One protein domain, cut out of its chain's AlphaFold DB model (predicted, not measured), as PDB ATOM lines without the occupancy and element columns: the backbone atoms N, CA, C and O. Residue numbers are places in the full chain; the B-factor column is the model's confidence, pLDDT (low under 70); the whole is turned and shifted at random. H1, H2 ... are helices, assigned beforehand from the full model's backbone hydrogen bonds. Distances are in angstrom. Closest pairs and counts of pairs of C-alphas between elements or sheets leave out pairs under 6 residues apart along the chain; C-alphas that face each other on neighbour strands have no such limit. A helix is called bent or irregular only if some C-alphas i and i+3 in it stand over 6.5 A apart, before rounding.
ATOM      1  N   ASN A   6      35.292  30.436  27.996       95.56
ATOM      2  CA  ASN A   6      34.253  29.433  28.225       95.56
ATOM      3  C   ASN A   6      34.602  28.578  29.444       95.56
ATOM      4  O   ASN A   6      33.781  28.458  30.349       95.56
ATOM      5  N   ASP A   7      35.855  28.134  29.541       96.56
ATOM      6  CA  ASP A   7      36.335  27.381  30.704       96.56
ATOM      7  C   ASP A   7      36.253  28.223  31.982       96.56
ATOM      8  O   ASP A   7      35.805  27.750  33.025       96.56
ATOM      9  N   LEU A   8      36.619  29.511  31.915       97.25
ATOM     10  CA  LEU A   8      36.496  30.404  33.072       97.25
ATOM     11  C   LEU A   8      35.032  30.610  33.473       97.25
ATOM     12  O   LEU A   8      34.723  30.651  34.663       97.25
ATOM     13  N   PHE A   9      34.138  30.731  32.490       97.75
ATOM     14  CA  PHE A   9      32.701  30.823  32.728       97.75
ATOM     15  C   PHE A   9      32.190  29.574  33.451       97.75
ATOM     16  O   PHE A   9      31.546  29.705  34.490       97.75
ATOM     17  N   TYR A  10      32.562  28.386  32.969       97.75
ATOM     18  CA  TYR A  10      32.207  27.122  33.604       97.75
ATOM     19  C   TYR A  10      32.697  27.032  35.038       97.75
ATOM     20  O   TYR A  10      31.923  26.691  35.925       97.75
ATOM     21  N   ILE A  11      33.958  27.387  35.291       98.19
ATOM     22  CA  ILE A  11      34.512  27.356  36.645       98.19
ATOM     23  C   ILE A  11      33.779  28.324  37.570       98.19
ATOM     24  O   ILE A  11      33.444  27.941  38.690       98.19
ATOM     25  N   CYS A  12      33.453  29.534  37.112       98.44
ATOM     26  CA  CYS A  12      32.657  30.468  37.910       98.44
ATOM     27  C   CYS A  12      31.248  29.911  38.204       98.44
ATOM     28  O   CYS A  12      30.760  30.044  39.327       98.44
ATOM     29  N   SER A  13      30.606  29.256  37.229       98.19
ATOM     30  CA  SER A  13      29.305  28.595  37.411       98.19
ATOM     31  C   SER A  13      29.366  27.386  38.341       98.19
ATOM     32  O   SER A  13      28.473  27.211  39.168       98.19
ATOM     33  N   LEU A  14      30.415  26.570  38.251       98.44
ATOM     34  CA  LEU A  14      30.625  25.418  39.121       98.44
ATOM     35  C   LEU A  14      30.857  25.865  40.567       98.44
ATOM     36  O   LEU A  14      30.246  25.314  41.477       98.44
ATOM     37  N   ILE A  15      31.666  26.906  40.789       98.44
ATOM     38  CA  ILE A  15      31.874  27.495  42.121       98.44
ATOM     39  C   ILE A  15      30.553  28.032  42.690       98.44
ATOM     40  O   ILE A  15      30.251  27.796  43.860       98.44
ATOM     41  N   GLU A  16      29.735  28.708  41.875       97.62
ATOM     42  CA  GLU A  16      28.391  29.131  42.284       97.62
ATOM     43  C   GLU A  16      27.509  27.931  42.658       97.62
ATOM     44  O   GLU A  16      26.835  27.970  43.688       97.62
ATOM     45  N   SER A  17      27.512  26.871  41.847       97.12
ATOM     46  CA  SER A  17      26.719  25.662  42.091       97.12
ATOM     47  C   SER A  17      27.119  24.983  43.403       97.12
ATOM     48  O   SER A  17      26.275  24.756  44.270       97.12
ATOM     49  N   VAL A  18      28.421  24.770  43.618       97.56
ATOM     50  CA  VAL A  18      28.978  24.201  44.855       97.56
ATOM     51  C   VAL A  18      28.670  25.090  46.062       97.56
ATOM     52  O   VAL A  18      28.301  24.581  47.122       97.56
ATOM     53  N   SER A  19      28.762  26.414  45.918       95.94
ATOM     54  CA  SER A  19      28.399  27.371  46.969       95.94
ATOM     55  C   SER A  19      26.920  27.257  47.352       95.94
ATOM     56  O   SER A  19      26.599  27.140  48.536       95.94
ATOM     57  N   ARG A  20      26.004  27.211  46.373       94.06
ATOM     58  CA  ARG A  20      24.563  27.039  46.630       94.06
ATOM     59  C   ARG A  20      24.244  25.685  47.258       94.06
ATOM     60  O   ARG A  20      23.436  25.623  48.185       94.06
ATOM     61  N   GLU A  21      24.858  24.617  46.760       95.25
ATOM     62  CA  GLU A  21      24.532  23.255  47.180       95.25
ATOM     63  C   GLU A  21      25.100  22.913  48.561       95.25
ATOM     64  O   GLU A  21      24.437  22.246  49.358       95.25
ATOM     65  N   SER A  22      26.284  23.431  48.887       95.44
ATOM     66  CA  SER A  22      26.901  23.254  50.204       95.44
ATOM     67  C   SER A  22      26.498  24.317  51.232       95.44
ATOM     68  O   SER A  22      26.691  24.103  52.423       95.44
ATOM     69  N   GLY A  23      25.953  25.461  50.809       93.81
ATOM     70  CA  GLY A  23      25.639  26.589  51.693       93.81
ATOM     71  C   GLY A  23      26.860  27.408  52.139       93.81
ATOM     72  O   GLY A  23      26.724  28.291  52.984       93.81
ATOM     73  N   ASN A  24      28.048  27.136  51.593       95.25
ATOM     74  CA  ASN A  24      29.260  27.915  51.847       95.25
ATOM     75  C   ASN A  24      29.346  29.130  50.919       95.25
ATOM     76  O   ASN A  24      28.800  29.125  49.815       95.25
ATOM     77  N   SER A  25      30.065  30.168  51.337       95.25
ATOM     78  CA  SER A  25      30.381  31.303  50.465       95.25
ATOM     79  C   SER A  25      31.342  30.892  49.343       95.25
ATOM     80  O   SER A  25      32.100  29.933  49.476       95.25
ATOM     81  N   LYS A  26      31.350  31.632  48.229       97.19
ATOM     82  CA  LYS A  26      32.283  31.356  47.123       97.19
ATOM     83  C   LYS A  26      33.752  31.513  47.522       97.19
ATOM     84  O   LYS A  26      34.573  30.754  47.020       97.19
ATOM     85  N   ALA A  27      34.053  32.431  48.444       97.94
ATOM     86  CA  ALA A  27      35.375  32.562  49.057       97.94
ATOM     87  C   ALA A  27      35.811  31.240  49.708       97.94
ATOM     88  O   ALA A  27      36.802  30.652  49.292       97.94
ATOM     89  N   GLU A  28      34.984  30.698  50.610       97.69
ATOM     90  CA  GLU A  28      35.266  29.423  51.283       97.69
ATOM     91  C   GLU A  28      35.424  28.262  50.293       97.69
ATOM     92  O   GLU A  28      36.311  27.429  50.458       97.69
ATOM     93  N   ILE A  29      34.592  28.197  49.246       98.25
ATOM     94  CA  ILE A  29      34.736  27.164  48.209       98.25
ATOM     95  C   ILE A  29      36.097  27.262  47.530       98.25
ATOM     96  O   ILE A  29      36.771  26.248  47.344       98.25
ATOM     97  N   VAL A  30      36.508  28.469  47.157       98.12
ATOM     98  CA  VAL A  30      37.785  28.665  46.482       98.12
ATOM     99  C   VAL A  30      38.970  28.368  47.402       98.12
ATOM    100  O   VAL A  30      39.928  27.751  46.936       98.12
ATOM    101  N   ASP A  31      38.873  28.681  48.692       98.25
ATOM    102  CA  ASP A  31      39.895  28.341  49.688       98.25
ATOM    103  C   ASP A  31      40.031  26.824  49.887       98.25
ATOM    104  O   ASP A  31      41.139  26.285  49.870       98.25
ATOM    105  N   ILE A  32      38.909  26.105  50.015       98.00
ATOM    106  CA  ILE A  32      38.900  24.642  50.206       98.00
ATOM    107  C   ILE A  32      39.471  23.911  48.981       98.00
ATOM    108  O   ILE A  32      40.181  22.897  49.093       98.00
ATOM    109  N   LEU A  33      39.137  24.388  47.781       98.06
ATOM    110  CA  LEU A  33      39.651  23.794  46.552       98.06
ATOM    111  C   LEU A  33      41.125  24.153  46.340       98.06
ATOM    112  O   LEU A  33      41.929  23.278  46.000       98.06
ATOM    113  N   GLY A  34      41.481  25.417  46.555       97.75
ATOM    114  CA  GLY A  34      42.805  25.958  46.293       97.75
ATOM    115  C   GLY A  34      43.198  25.918  44.811       97.75
ATOM    116  O   GLY A  34      42.519  25.361  43.940       97.75
ATOM    117  N   GLU A  35      44.364  26.489  44.518       96.88
ATOM    118  CA  GLU A  35      44.852  26.683  43.149       96.88
ATOM    119  C   GLU A  35      44.972  25.384  42.357       96.88
ATOM    120  O   GLU A  35      44.480  25.280  41.231       96.88
ATOM    121  N   LYS A  36      45.599  24.361  42.947       97.06
ATOM    122  CA  LYS A  36      45.883  23.097  42.256       97.06
ATOM    123  C   LYS A  36      44.604  22.428  41.749       97.06
ATOM    124  O   LYS A  36      44.585  21.918  40.628       97.06
ATOM    125  N   LYS A  37      43.541  22.410  42.559       97.56
ATOM    126  CA  LYS A  37      42.287  21.742  42.192       97.56
ATOM    127  C   LYS A  37      41.466  22.599  41.240       97.56
ATOM    128  O   LYS A  37      40.959  22.062  40.262       97.56
ATOM    129  N   ILE A  38      41.411  23.915  41.449       97.94
ATOM    130  CA  ILE A  38      40.712  24.831  40.538       97.94
ATOM    131  C   ILE A  38      41.363  24.835  39.152       97.94
ATOM    132  O   ILE A  38      40.662  24.696  38.154       97.94
ATOM    133  N   LYS A  39      42.697  24.874  39.061       96.56
ATOM    134  CA  LYS A  39      43.405  24.749  37.775       96.56
ATOM    135  C   LYS A  39      43.202  23.378  37.128       96.56
ATOM    136  O   LYS A  39      43.123  23.296  35.905       96.56
ATOM    137  N   ARG A  40      43.079  22.302  37.917       96.38
ATOM    138  CA  ARG A  40      42.718  20.974  37.394       96.38
ATOM    139  C   ARG A  40      41.299  20.968  36.823       96.38
ATOM    140  O   ARG A  40      41.130  20.510  35.701       96.38
ATOM    141  N   LEU A  41      40.314  21.488  37.555       97.06
ATOM    142  CA  LEU A  41      38.934  21.611  37.074       97.06
ATOM    143  C   LEU A  41      38.875  22.457  35.799       97.06
ATOM    144  O   LEU A  41      38.234  22.050  34.838       97.06
ATOM    145  N   TYR A  42      39.604  23.578  35.763       96.50
ATOM    146  CA  TYR A  42      39.711  24.450  34.592       96.50
ATOM    147  C   TYR A  42      40.278  23.706  33.379       96.50
ATOM    148  O   TYR A  42      39.715  23.769  32.295       96.50
ATOM    149  N   LYS A  43      41.359  22.936  33.567       95.19
ATOM    150  CA  LYS A  43      41.977  22.127  32.504       95.19
ATOM    151  C   LYS A  43      41.014  21.094  31.901       95.19
ATOM    152  O   LYS A  43      41.165  20.754  30.734       95.19
ATOM    153  N   PHE A  44      40.072  20.578  32.687       94.56
ATOM    154  CA  PHE A  44      39.086  19.585  32.246       94.56
ATOM    155  C   PHE A  44      37.700  20.191  31.972       94.56
ATOM    156  O   PHE A  44      36.745  19.440  31.776       94.56
ATOM    157  N   ALA A  45      37.573  21.522  31.941       92.75
ATOM    158  CA  ALA A  45      36.287  22.196  31.782       92.75
ATOM    159  C   ALA A  45      35.576  21.784  30.485       92.75
ATOM    160  O   ALA A  45      34.400  21.447  30.543       92.75
ATOM    161  N   GLU A  46      36.284  21.703  29.352       88.88
ATOM    162  CA  GLU A  46      35.714  21.276  28.059       88.88
ATOM    163  C   GLU A  46      35.031  19.902  28.112       88.88
ATOM    164  O   GLU A  46      33.987  19.713  27.494       88.88
ATOM    165  N   VAL A  47      35.572  18.957  28.887       88.31
ATOM    166  CA  VAL A  47      34.957  17.634  29.085       88.31
ATOM    167  C   VAL A  47      33.782  17.734  30.056       88.31
ATOM    168  O   VAL A  47      32.704  17.197  29.804       88.31
ATOM    169  N   ASN A  48      33.968  18.462  31.158       87.94
ATOM    170  CA  ASN A  48      32.949  18.618  32.193       87.94
ATOM    171  C   ASN A  48      31.729  19.428  31.719       87.94
ATOM    172  O   ASN A  48      30.650  19.291  32.287       87.94
ATOM    173  N   HIS A  49      31.869  20.229  30.660       84.62
ATOM    174  CA  HIS A  49      30.769  20.916  29.983       84.62
ATOM    175  C   HIS A  49      29.717  19.961  29.402       84.62
ATOM    176  O   HIS A  49      28.571  20.366  29.219       84.62
ATOM    177  N   CYS A  50      30.090  18.713  29.107       90.12
ATOM    178  CA  CYS A  50      29.169  17.695  28.606       90.12
ATOM    179  C   CYS A  50      28.394  16.983  29.724       90.12
ATOM    180  O   CYS A  50      27.471  16.223  29.430       90.12
ATOM    181  N   LEU A  51      28.771  17.193  30.987       92.62
ATOM    182  CA  LEU A  51      28.141  16.559  32.139       92.62
ATOM    183  C   LEU A  51      27.081  17.480  32.760       92.62
ATOM    184  O   LEU A  51      27.243  18.706  32.738       92.62
ATOM    185  N   PRO A  52      26.022  16.922  33.375       95.62
ATOM    186  CA  PRO A  52      25.126  17.694  34.226       95.62
ATOM    187  C   PRO A  52      25.918  18.392  35.335       95.62
ATOM    188  O   PRO A  52      26.720  17.772  36.037       95.62
ATOM    189  N   ILE A  53      25.693  19.691  35.511       95.56
ATOM    190  CA  ILE A  53      26.428  20.473  36.507       95.56
ATOM    191  C   ILE A  53      26.138  19.996  37.931       95.56
ATOM    192  O   ILE A  53      27.019  20.075  38.781       95.56
ATOM    193  N   GLU A  54      24.953  19.445  38.188       96.19
ATOM    194  CA  GLU A  54      24.578  18.826  39.459       96.19
ATOM    195  C   GLU A  54      25.489  17.637  39.783       96.19
ATOM    196  O   GLU A  54      26.018  17.560  40.891       96.19
ATOM    197  N   GLN A  55      25.765  16.778  38.793       96.94
ATOM    198  CA  GLN A  55      26.676  15.643  38.953       96.94
ATOM    199  C   GLN A  55      28.080  16.127  39.337       96.94
ATOM    200  O   GLN A  55      28.643  15.682  40.336       96.94
ATOM    201  N   VAL A  56      28.634  17.082  38.581       97.75
ATOM    202  CA  VAL A  56      29.980  17.615  38.850       97.75
ATOM    203  C   VAL A  56      30.023  18.351  40.194       97.75
ATOM    204  O   VAL A  56      31.019  18.290  40.910       97.75
ATOM    205  N   THR A  57      28.934  19.022  40.573       97.94
ATOM    206  CA  THR A  57      28.800  19.700  41.870       97.94
ATOM    207  C   THR A  57      28.903  18.707  43.022       97.94
ATOM    208  O   THR A  57      29.699  18.923  43.940       97.94
ATOM    209  N   ASP A  58      28.146  17.611  42.969       97.56
ATOM    210  CA  ASP A  58      28.185  16.578  44.002       97.56
ATOM    211  C   ASP A  58      29.548  15.876  44.051       97.56
ATOM    212  O   ASP A  58      30.091  15.674  45.140       97.56
ATOM    213  N   GLU A  59      30.158  15.575  42.899       97.38
ATOM    214  CA  GLU A  59      31.519  15.028  42.834       97.38
ATOM    215  C   GLU A  59      32.538  15.964  43.499       97.38
ATOM    216  O   GLU A  59      33.342  15.522  44.323       97.38
ATOM    217  N   VAL A  60      32.486  17.268  43.203       98.12
ATOM    218  CA  VAL A  60      33.379  18.262  43.812       98.12
ATOM    219  C   VAL A  60      33.165  18.346  45.321       98.12
ATOM    220  O   VAL A  60      34.152  18.369  46.057       98.12
ATOM    221  N   ILE A  61      31.918  18.362  45.796       98.12
ATOM    222  CA  ILE A  61      31.608  18.389  47.233       98.12
ATOM    223  C   ILE A  61      32.171  17.147  47.928       98.12
ATOM    224  O   ILE A  61      32.878  17.276  48.930       98.12
ATOM    225  N   ASN A  62      31.913  15.963  47.375       97.75
ATOM    226  CA  ASN A  62      32.289  14.690  47.985       97.75
ATOM    227  C   ASN A  62      33.811  14.477  47.981       97.75
ATOM    228  O   ASN A  62      34.396  14.178  49.021       97.75
ATOM    229  N   LEU A  63      34.479  14.694  46.840       97.50
ATOM    230  CA  LEU A  63      35.930  14.497  46.701       97.50
ATOM    231  C   LEU A  63      36.754  15.472  47.550       97.50
ATOM    232  O   LEU A  63      37.898  15.174  47.893       97.50
ATOM    233  N   ASN A  64      36.195  16.640  47.872       97.50
ATOM    234  CA  ASN A  64      36.867  17.665  48.669       97.50
ATOM    235  C   ASN A  64      36.364  17.744  50.110       97.50
ATOM    236  O   ASN A  64      36.813  18.629  50.833       97.50
ATOM    237  N   GLN A  65      35.472  16.834  50.521       96.69
ATOM    238  CA  GLN A  65      34.903  16.786  51.871       96.69
ATOM    239  C   GLN A  65      34.319  18.145  52.298       96.69
ATOM    240  O   GLN A  65      34.508  18.606  53.422       96.69
ATOM    241  N   ILE A  66      33.633  18.822  51.369       97.44
ATOM    242  CA  ILE A  66      33.042  20.136  51.628       97.44
ATOM    243  C   ILE A  66      31.838  19.945  52.547       97.44
ATOM    244  O   ILE A  66      30.825  19.359  52.158       97.44
ATOM    245  N   ASN A  67      31.937  20.474  53.765       95.19
ATOM    246  CA  ASN A  67      30.856  20.405  54.740       95.19
ATOM    247  C   ASN A  67      29.627  21.172  54.246       95.19
ATOM    248  O   ASN A  67      29.711  22.351  53.891       95.19
ATOM    249  N   ARG A  68      28.470  20.506  54.255       94.25
ATOM    250  CA  ARG A  68      27.181  21.122  53.931       94.25
ATOM    251  C   ARG A  68      26.657  21.857  55.167       94.25
ATOM    252  O   ARG A  68      26.450  21.246  56.211       94.25
ATOM    253  N   LYS A  69      26.459  23.166  55.048       91.00
ATOM    254  CA  LYS A  69      25.853  24.019  56.075       91.00
ATOM    255  C   LYS A  69      24.332  23.977  55.973       91.00
ATOM    256  O   LYS A  69      23.770  23.628  54.932       91.00
ATOM    257  N   TRP A  81      24.288  29.980  35.994       96.56
ATOM    258  CA  TRP A  81      24.944  30.422  34.769       96.56
ATOM    259  C   TRP A  81      25.033  31.944  34.699       96.56
ATOM    260  O   TRP A  81      26.095  32.483  34.403       96.56
ATOM    261  N   ASP A  82      23.973  32.651  35.085       95.88
ATOM    262  CA  ASP A  82      24.003  34.114  35.182       95.88
ATOM    263  C   ASP A  82      25.083  34.585  36.170       95.88
ATOM    264  O   ASP A  82      25.813  35.538  35.890       95.88
ATOM    265  N   SER A  83      25.241  33.885  37.306       95.56
ATOM    266  CA  SER A  83      26.307  34.176  38.285       95.56
ATOM    267  C   SER A  83      27.682  33.903  37.702       95.56
ATOM    268  O   SER A  83      28.582  34.739  37.801       95.56
ATOM    269  N   GLY A  84      27.832  32.762  37.028       97.38
ATOM    270  CA  GLY A  84      29.072  32.415  36.350       97.38
ATOM    271  C   GLY A  84      29.495  33.479  35.346       97.38
ATOM    272  O   GLY A  84      30.643  33.915  35.370       97.38
ATOM    273  N   HIS A  85      28.569  33.968  34.518       97.19
ATOM    274  CA  HIS A  85      28.842  35.052  33.576       97.19
ATOM    275  C   HIS A  85      29.217  36.357  34.269       97.19
ATOM    276  O   HIS A  85      30.151  37.023  33.825       97.19
ATOM    277  N   LEU A  86      28.507  36.734  35.332       97.56
ATOM    278  CA  LEU A  86      28.792  37.948  36.093       97.56
ATOM    279  C   LEU A  86      30.232  37.947  36.626       97.56
ATOM    280  O   LEU A  86      30.994  38.876  36.349       97.56
ATOM    281  N   TYR A  87      30.625  36.880  37.321       98.19
ATOM    282  CA  TYR A  87      31.965  36.760  37.895       98.19
ATOM    283  C   TYR A  87      33.049  36.585  36.831       98.19
ATOM    284  O   TYR A  87      34.075  37.257  36.897       98.19
ATOM    285  N   GLN A  88      32.808  35.774  35.799       98.00
ATOM    286  CA  GLN A  88      33.735  35.620  34.677       98.00
ATOM    287  C   GLN A  88      34.022  36.961  33.994       98.00
ATOM    288  O   GLN A  88      35.175  37.282  33.700       98.00
ATOM    289  N   ARG A  89      32.984  37.768  33.761       97.44
ATOM    290  CA  ARG A  89      33.111  39.094  33.152       97.44
ATOM    291  C   ARG A  89      33.896  40.056  34.028       97.44
ATOM    292  O   ARG A  89      34.747  40.755  33.479       97.44
ATOM    293  N   LEU A  90      33.616  40.074  35.334       97.94
ATOM    294  CA  LEU A  90      34.311  40.929  36.293       97.94
ATOM    295  C   LEU A  90      35.793  40.551  36.397       97.94
ATOM    296  O   LEU A  90      36.637  41.437  36.311       97.94
ATOM    297  N   ILE A  91      36.115  39.253  36.480       97.81
ATOM    298  CA  ILE A  91      37.499  38.751  36.475       97.81
ATOM    299  C   ILE A  91      38.222  39.241  35.221       97.81
ATOM    300  O   ILE A  91      39.222  39.942  35.327       97.81
ATOM    301  N   LEU A  92      37.690  38.947  34.029       96.31
ATOM    302  CA  LEU A  92      38.341  39.305  32.763       96.31
ATOM    303  C   LEU A  92      38.561  40.817  32.592       96.31
ATOM    304  O   LEU A  92      39.562  41.215  32.005       96.31
ATOM    305  N   ASP A  93      37.651  41.650  33.096       96.06
ATOM    306  CA  ASP A  93      37.733  43.113  32.972       96.06
ATOM    307  C   ASP A  93      38.697  43.787  33.945       96.06
ATOM    308  O   ASP A  93      38.985  44.981  33.805       96.06
ATOM    309  N   THR A  94      39.136  43.048  34.962       96.06
ATOM    310  CA  THR A  94      39.920  43.576  36.081       96.06
ATOM    311  C   THR A  94      41.241  42.838  36.267       96.06
ATOM    312  O   THR A  94      41.968  43.160  37.198       96.06
ATOM    313  N   MET A  95      41.579  41.883  35.384       92.38
ATOM    314  CA  MET A  95      42.836  41.121  35.431       92.38
ATOM    315  C   MET A  95      44.071  42.031  35.492       92.38
ATOM    316  O   MET A  95      44.963  41.729  36.269       92.38
ATOM    317  N   ASP A  96      44.113  43.131  34.732       86.06
ATOM    318  CA  ASP A  96      45.197  44.138  34.748       86.06
ATOM    319  C   ASP A  96      46.625  43.538  34.779       86.06
ATOM    320  O   ASP A  96      47.467  43.885  35.598       86.06
ATOM    321  N   GLY A  97      46.874  42.539  33.922       83.31
ATOM    322  CA  GLY A  97      48.155  41.819  33.849       83.31
ATOM    323  C   GLY A  97      48.298  40.619  34.797       83.31
ATOM    324  O   GLY A  97      49.141  39.758  34.540       83.31
ATOM    325  N   ASN A  98      47.447  40.492  35.819       85.75
ATOM    326  CA  ASN A  98      47.381  39.306  36.679       85.75
ATOM    327  C   ASN A  98      46.737  38.114  35.962       85.75
ATOM    328  O   ASN A  98      45.943  38.267  35.029       85.75
ATOM    329  N   ASP A  99      47.042  36.900  36.425       92.56
ATOM    330  CA  ASP A  99      46.378  35.698  35.937       92.56
ATOM    331  C   ASP A  99      44.934  35.588  36.465       92.56
ATOM    332  O   ASP A  99      44.553  36.177  37.482       92.56
ATOM    333  N   TRP A 100      44.107  34.819  35.753       95.25
ATOM    334  CA  TRP A 100      42.681  34.701  36.062       95.25
ATOM    335  C   TRP A 100      42.424  34.105  37.449       95.25
ATOM    336  O   TRP A 100      41.405  34.432  38.052       95.25
ATOM    337  N   PHE A 101      43.309  33.234  37.948       96.12
ATOM    338  CA  PHE A 101      43.121  32.569  39.230       96.12
ATOM    339  C   PHE A 101      43.420  33.538  40.374       96.12
ATOM    340  O   PHE A 101      42.585  33.698  41.261       96.12
ATOM    341  N   SER A 102      44.536  34.269  40.300       95.94
ATOM    342  CA  SER A 102      44.841  35.344  41.255       95.94
ATOM    343  C   SER A 102      43.710  36.372  41.332       95.94
ATOM    344  O   SER A 102      43.252  36.726  42.418       95.94
ATOM    345  N   LYS A 103      43.177  36.794  40.178       96.94
ATOM    346  CA  LYS A 103      42.070  37.759  40.139       96.94
ATOM    347  C   LYS A 103      40.741  37.174  40.646       96.94
ATOM    348  O   LYS A 103      39.965  37.877  41.285       96.94
ATOM    349  N   MET A 104      40.479  35.889  40.406       97.94
ATOM    350  CA  MET A 104      39.324  35.175  40.965       97.94
ATOM    351  C   MET A 104      39.356  35.162  42.498       97.94
ATOM    352  O   MET A 104      38.338  35.459  43.124       97.94
ATOM    353  N   ILE A 105      40.514  34.850  43.088       97.69
ATOM    354  CA  ILE A 105      40.724  34.868  44.543       97.69
ATOM    355  C   ILE A 105      40.422  36.260  45.099       97.69
ATOM    356  O   ILE A 105      39.618  36.386  46.022       97.69
ATOM    357  N   GLU A 106      41.017  37.297  44.504       97.50
ATOM    358  CA  GLU A 106      40.832  38.694  44.906       97.50
ATOM    359  C   GLU A 106      39.352  39.102  44.882       97.50
ATOM    360  O   GLU A 106      38.843  39.672  45.847       97.50
ATOM    361  N   ILE A 107      38.636  38.776  43.801       98.12
ATOM    362  CA  ILE A 107      37.221  39.126  43.655       98.12
ATOM    363  C   ILE A 107      36.356  38.376  44.662       98.12
ATOM    364  O   ILE A 107      35.550  39.024  45.326       98.12
ATOM    365  N   TYR A 108      36.499  37.053  44.811       98.25
ATOM    366  CA  TYR A 108      35.634  36.285  45.715       98.25
ATOM    367  C   TYR A 108      35.809  36.651  47.191       98.25
ATOM    368  O   TYR A 108      34.863  36.503  47.963       98.25
ATOM    369  N   HIS A 109      36.968  37.191  47.563       98.12
ATOM    370  CA  HIS A 109      37.233  37.725  48.900       98.12
ATOM    371  C   HIS A 109      36.851  39.202  49.066       98.12
ATOM    372  O   HIS A 109      36.971  39.761  50.158       98.12
ATOM    373  N   SER A 110      36.388  39.861  48.004       97.31
ATOM    374  CA  SER A 110      36.116  41.293  48.030       97.31
ATOM    375  C   SER A 110      34.724  41.638  48.569       97.31
ATOM    376  O   SER A 110      33.780  40.843  48.591       97.31
ATOM    377  N   TRP A 111      34.574  42.901  48.965       96.44
ATOM    378  CA  TRP A 111      33.320  43.463  49.465       96.44
ATOM    379  C   TRP A 111      32.159  43.348  48.462       96.44
ATOM    380  O   TRP A 111      31.002  43.253  48.884       96.44
ATOM    381  N   ILE A 112      32.449  43.339  47.154       96.38
ATOM    382  CA  ILE A 112      31.424  43.392  46.107       96.38
ATOM    383  C   ILE A 112      30.589  42.107  46.064       96.38
ATOM    384  O   ILE A 112      29.410  42.160  45.717       96.38
ATOM    385  N   CYS A 113      31.130  40.969  46.517       95.12
ATOM    386  CA  CYS A 113      30.399  39.700  46.581       95.12
ATOM    387  C   CYS A 113      29.148  39.787  47.461       95.12
ATOM    388  O   CYS A 113      28.112  39.227  47.111       95.12
ATOM    389  N   LYS A 114      29.179  40.584  48.540       91.50
ATOM    390  CA  LYS A 114      28.000  40.844  49.398       91.50
ATOM    391  C   LYS A 114      26.837  41.483  48.631       91.50
ATOM    392  O   LYS A 114      25.691  41.456  49.089       91.50
ATOM    393  N   TYR A 115      27.143  42.102  47.497       94.38
ATOM    394  CA  TYR A 115      26.185  42.749  46.625       94.38
ATOM    395  C   TYR A 115      25.813  41.874  45.429       94.38
ATOM    396  O   TYR A 115      24.625  41.723  45.154       94.38
ATOM    397  N   LEU A 116      26.802  41.278  44.761       94.75
ATOM    398  CA  LEU A 116      26.596  40.456  43.566       94.75
ATOM    399  C   LEU A 116      25.951  39.095  43.863       94.75
ATOM    400  O   LEU A 116      25.283  38.546  42.997       94.75
ATOM    401  N   ASP A 117      26.080  38.578  45.086       92.56
ATOM    402  CA  ASP A 117      25.484  37.290  45.484       92.56
ATOM    403  C   ASP A 117      24.017  37.406  45.912       92.56
ATOM    404  O   ASP A 117      23.377  36.414  46.276       92.56
ATOM    405  N   ASN A 118      23.484  38.627  45.893       90.81
ATOM    406  CA  ASN A 118      22.117  38.937  46.259       90.81
ATOM    407  C   ASN A 118      21.424  39.646  45.094       90.81
ATOM    408  O   ASN A 118      21.437  40.871  44.987       90.81
ATOM    409  N   ASP A 119      20.752  38.854  44.264       88.06
ATOM    410  CA  ASP A 119      20.002  39.297  43.084       88.06
ATOM    411  C   ASP A 119      18.806  40.222  43.384       88.06
ATOM    412  O   ASP A 119      18.178  40.760  42.469       88.06
ATOM    413  N   LYS A 120      18.494  40.466  44.662       90.56
ATOM    414  CA  LYS A 120      17.527  41.489  45.084       90.56
ATOM    415  C   LYS A 120      18.143  42.887  45.154       90.56
ATOM    416  O   LYS A 120      17.401  43.860  45.269       90.56
ATOM    417  N   LYS A 121      19.473  43.014  45.128       91.62
ATOM    418  CA  LYS A 121      20.155  44.314  45.162       91.62
ATOM    419  C   LYS A 121      20.237  44.919  43.753       91.62
ATOM    420  O   LYS A 121      20.579  44.201  42.817       91.62
ATOM    421  N   PRO A 122      20.008  46.239  43.583       92.31
ATOM    422  CA  PRO A 122      19.993  46.874  42.261       92.31
ATOM    423  C   PRO A 122      21.276  46.694  41.445       92.31
ATOM    424  O   PRO A 122      21.190  46.494  40.239       92.31
ATOM    425  N   ILE A 123      22.447  46.717  42.096       93.06
ATOM    426  CA  ILE A 123      23.756  46.545  41.441       93.06
ATOM    427  C   ILE A 123      23.870  45.243  40.643       93.06
ATOM    428  O   ILE A 123      24.525  45.231  39.607       93.06
ATOM    429  N   TYR A 124      23.198  44.172  41.070       91.19
ATOM    430  CA  TYR A 124      23.198  42.903  40.343       91.19
ATOM    431  C   TYR A 124      22.687  43.056  38.896       91.19
ATOM    432  O   TYR A 124      23.176  42.397  37.982       91.19
ATOM    433  N   TRP A 125      21.728  43.962  38.684       91.62
ATOM    434  CA  TRP A 125      21.082  44.207  37.393       91.62
ATOM    435  C   TRP A 125      21.755  45.318  36.579       91.62
ATOM    436  O   TRP A 125      21.240  45.708  35.532       91.62
ATOM    437  N   GLN A 126      22.877  45.859  37.058       96.06
ATOM    438  CA  GLN A 126      23.569  46.951  36.383       96.06
ATOM    439  C   GLN A 126      24.464  46.447  35.242       96.06
ATOM    440  O   GLN A 126      24.900  45.292  35.242       96.06
ATOM    441  N   PRO A 127      24.779  47.308  34.259       96.31
ATOM    442  CA  PRO A 127      25.684  46.954  33.175       96.31
ATOM    443  C   PRO A 127      27.070  46.524  33.670       96.31
ATOM    444  O   PRO A 127      27.579  47.014  34.678       96.31
ATOM    445  N   ARG A 128      27.732  45.666  32.885       95.81
ATOM    446  CA  ARG A 128      29.092  45.160  33.149       95.81
ATOM    447  C   ARG A 128      30.094  46.273  33.488       95.81
ATOM    448  O   ARG A 128      30.856  46.130  34.438       95.81
ATOM    449  N   SER A 129      30.070  47.374  32.733       96.81
ATOM    450  CA  SER A 129      30.946  48.531  32.954       96.81
ATOM    451  C   SER A 129      30.701  49.191  34.310       96.81
ATOM    452  O   SER A 129      31.656  49.485  35.016       96.81
ATOM    453  N   TYR A 130      29.440  49.356  34.717       97.94
ATOM    454  CA  TYR A 130      29.096  49.926  36.020       97.94
ATOM    455  C   TYR A 130      29.589  49.037  37.171       97.94
ATOM    456  O   TYR A 130      30.188  49.536  38.121       97.94
ATOM    457  N   ILE A 131      29.397  47.715  37.072       97.81
ATOM    458  CA  ILE A 131      29.867  46.764  38.097       97.81
ATOM    459  C   ILE A 131      31.397  46.801  38.212       97.81
ATOM    460  O   ILE A 131      31.928  46.827  39.325       97.81
ATOM    461  N   ARG A 132      32.101  46.852  37.074       97.50
ATOM    462  CA  ARG A 132      33.561  47.014  37.023       97.50
ATOM    463  C   ARG A 132      34.009  48.305  37.714       97.50
ATOM    464  O   ARG A 132      34.905  48.251  38.547       97.50
ATOM    465  N   GLU A 133      33.392  49.442  37.396       98.00
ATOM    466  CA  GLU A 133      33.751  50.729  38.007       98.00
ATOM    467  C   GLU A 133      33.484  50.750  39.511       98.00
ATOM    468  O   GLU A 133      34.332  51.209  40.275       98.00
ATOM    469  N   CYS A 134      32.358  50.185  39.959       97.94
ATOM    470  CA  CYS A 134      32.084  50.042  41.387       97.94
ATOM    471  C   CYS A 134      33.195  49.251  42.084       97.94
ATOM    472  O   CYS A 134      33.707  49.689  43.113       97.94
ATOM    473  N   TYR A 135      33.594  48.110  41.506       97.88
ATOM    474  CA  TYR A 135      34.667  47.270  42.037       97.88
ATOM    475  C   TYR A 135      35.991  48.034  42.159       97.88
ATOM    476  O   TYR A 135      36.566  48.055  43.246       97.88
ATOM    477  N   LEU A 136      36.426  48.705  41.086       96.56
ATOM    478  CA  LEU A 136      37.689  49.452  41.047       96.56
ATOM    479  C   LEU A 136      37.704  50.658  41.999       96.56
ATOM    480  O   LEU A 136      38.744  50.981  42.563       96.56
ATOM    481  N   GLN A 137      36.560  51.318  42.201       97.44
ATOM    482  CA  GLN A 137      36.447  52.478  43.094       97.44
ATOM    483  C   GLN A 137      36.097  52.116  44.544       97.44
ATOM    484  O   GLN A 137      35.953  53.012  45.377       97.44
ATOM    485  N   HIS A 138      35.935  50.827  44.856       96.25
ATOM    486  CA  HIS A 138      35.562  50.330  46.184       96.25
ATOM    487  C   HIS A 138      34.271  50.945  46.767       96.25
ATOM    488  O   HIS A 138      34.129  51.071  47.984       96.25
TER     489      HIS A 138
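This is residues 6 to 69 and 81 to 138 of the 141 residues of an uncharacterized protein of Anaerostipes hadrus (UniProt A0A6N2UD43). Four helices, H1, H2, H6 and H5, touch in turn as a ring, with H4 packed on H1 at one end of the longest axis and H9 on H5 at the other end. H1, near the middle, makes a hairpin with the kinked H2 and crosses H4 and H5 steeply; the short H3 sits by the first turns of H1, and the short H7 and H8 lie along the way from H6 to H9. The printed part has 122 residues with nine named helices, H1 to H9 in order, and no named strand: all helix, with mostly crossed packing. It is compact, with a radius of gyration of the C-alphas of 13.9 A, and rounded, spanning 38 by 31 by 24 A.

H1, residues 6 to 22, is the hub, touching four other helices. H2, residues 26 to 43, forms a helical hairpin with it: they touch, closest at the C-alphas of Ser 19 and Lys 26, 5.6 A, at a steep tilt of 38 degrees, opposite ways. H2 is irregular, with C-alphas 32 and 35 9.5 A apart, and has a kink of 94 degrees near residue 35. H3, residues 45 to 48, touches residues 7 to 11 of H1 alone, closest at the C-alphas of Asp 7 and Ala 45, 5.3 A. H4, residues 53 to 63, touches H1, closest at the C-alphas of Val 18 and Thr 57, 5.4 A, at a steep tilt of 66 degrees. H5, residues 81 to 94, touches H1, closest at the C-alphas of Ser 13 and Gly 84, 4.0 A, at a steep tilt of 55 degrees. H6, residues 100 to 108, touches H2, closest at the C-alphas of Ala 27 and Tyr 108, 5.0 A, at a shallow tilt of 15 degrees, opposite ways. H6 also touches residues 91 to 94 of H5 alone, closest at the C-alphas of Ile 91 and Lys 103, 5.9 A. H7, residues 113 to 116, and H8, residues 122 to 125, touch only at the corner, closest at the C-alphas of Leu 116 and Tyr 124, 5.3 A. H9, residues 128 to 137, touches H5, closest at the C-alphas of Leu 90 and Arg 132, 6.2 A. Every O i to N i+4 pair is within hydrogen-bond range in H1, H4, H5, H6 and H9, and 11 of 14 are in H2; H3, H7 and H8 are too short for such a pair.

H1 begins at C-alpha 6 (34.253, 29.433, 28.225) and is 24.0 A long from first to last C-alpha; H5 is 20.0 A and H2 19.8 A. H9 ends at C-alpha 137 (36.447, 52.478, 43.094).

The C-alphas of Leu 51 and Gln 137 are the two farthest apart, 38.5 A. Residues 70 to 80 are not printed, and C-alphas 69 and 81 are 22.3 A apart across this cut. The links that are printed whole are tight. The mean pLDDT of the printed part is 95.6, and no printed residue is under 70.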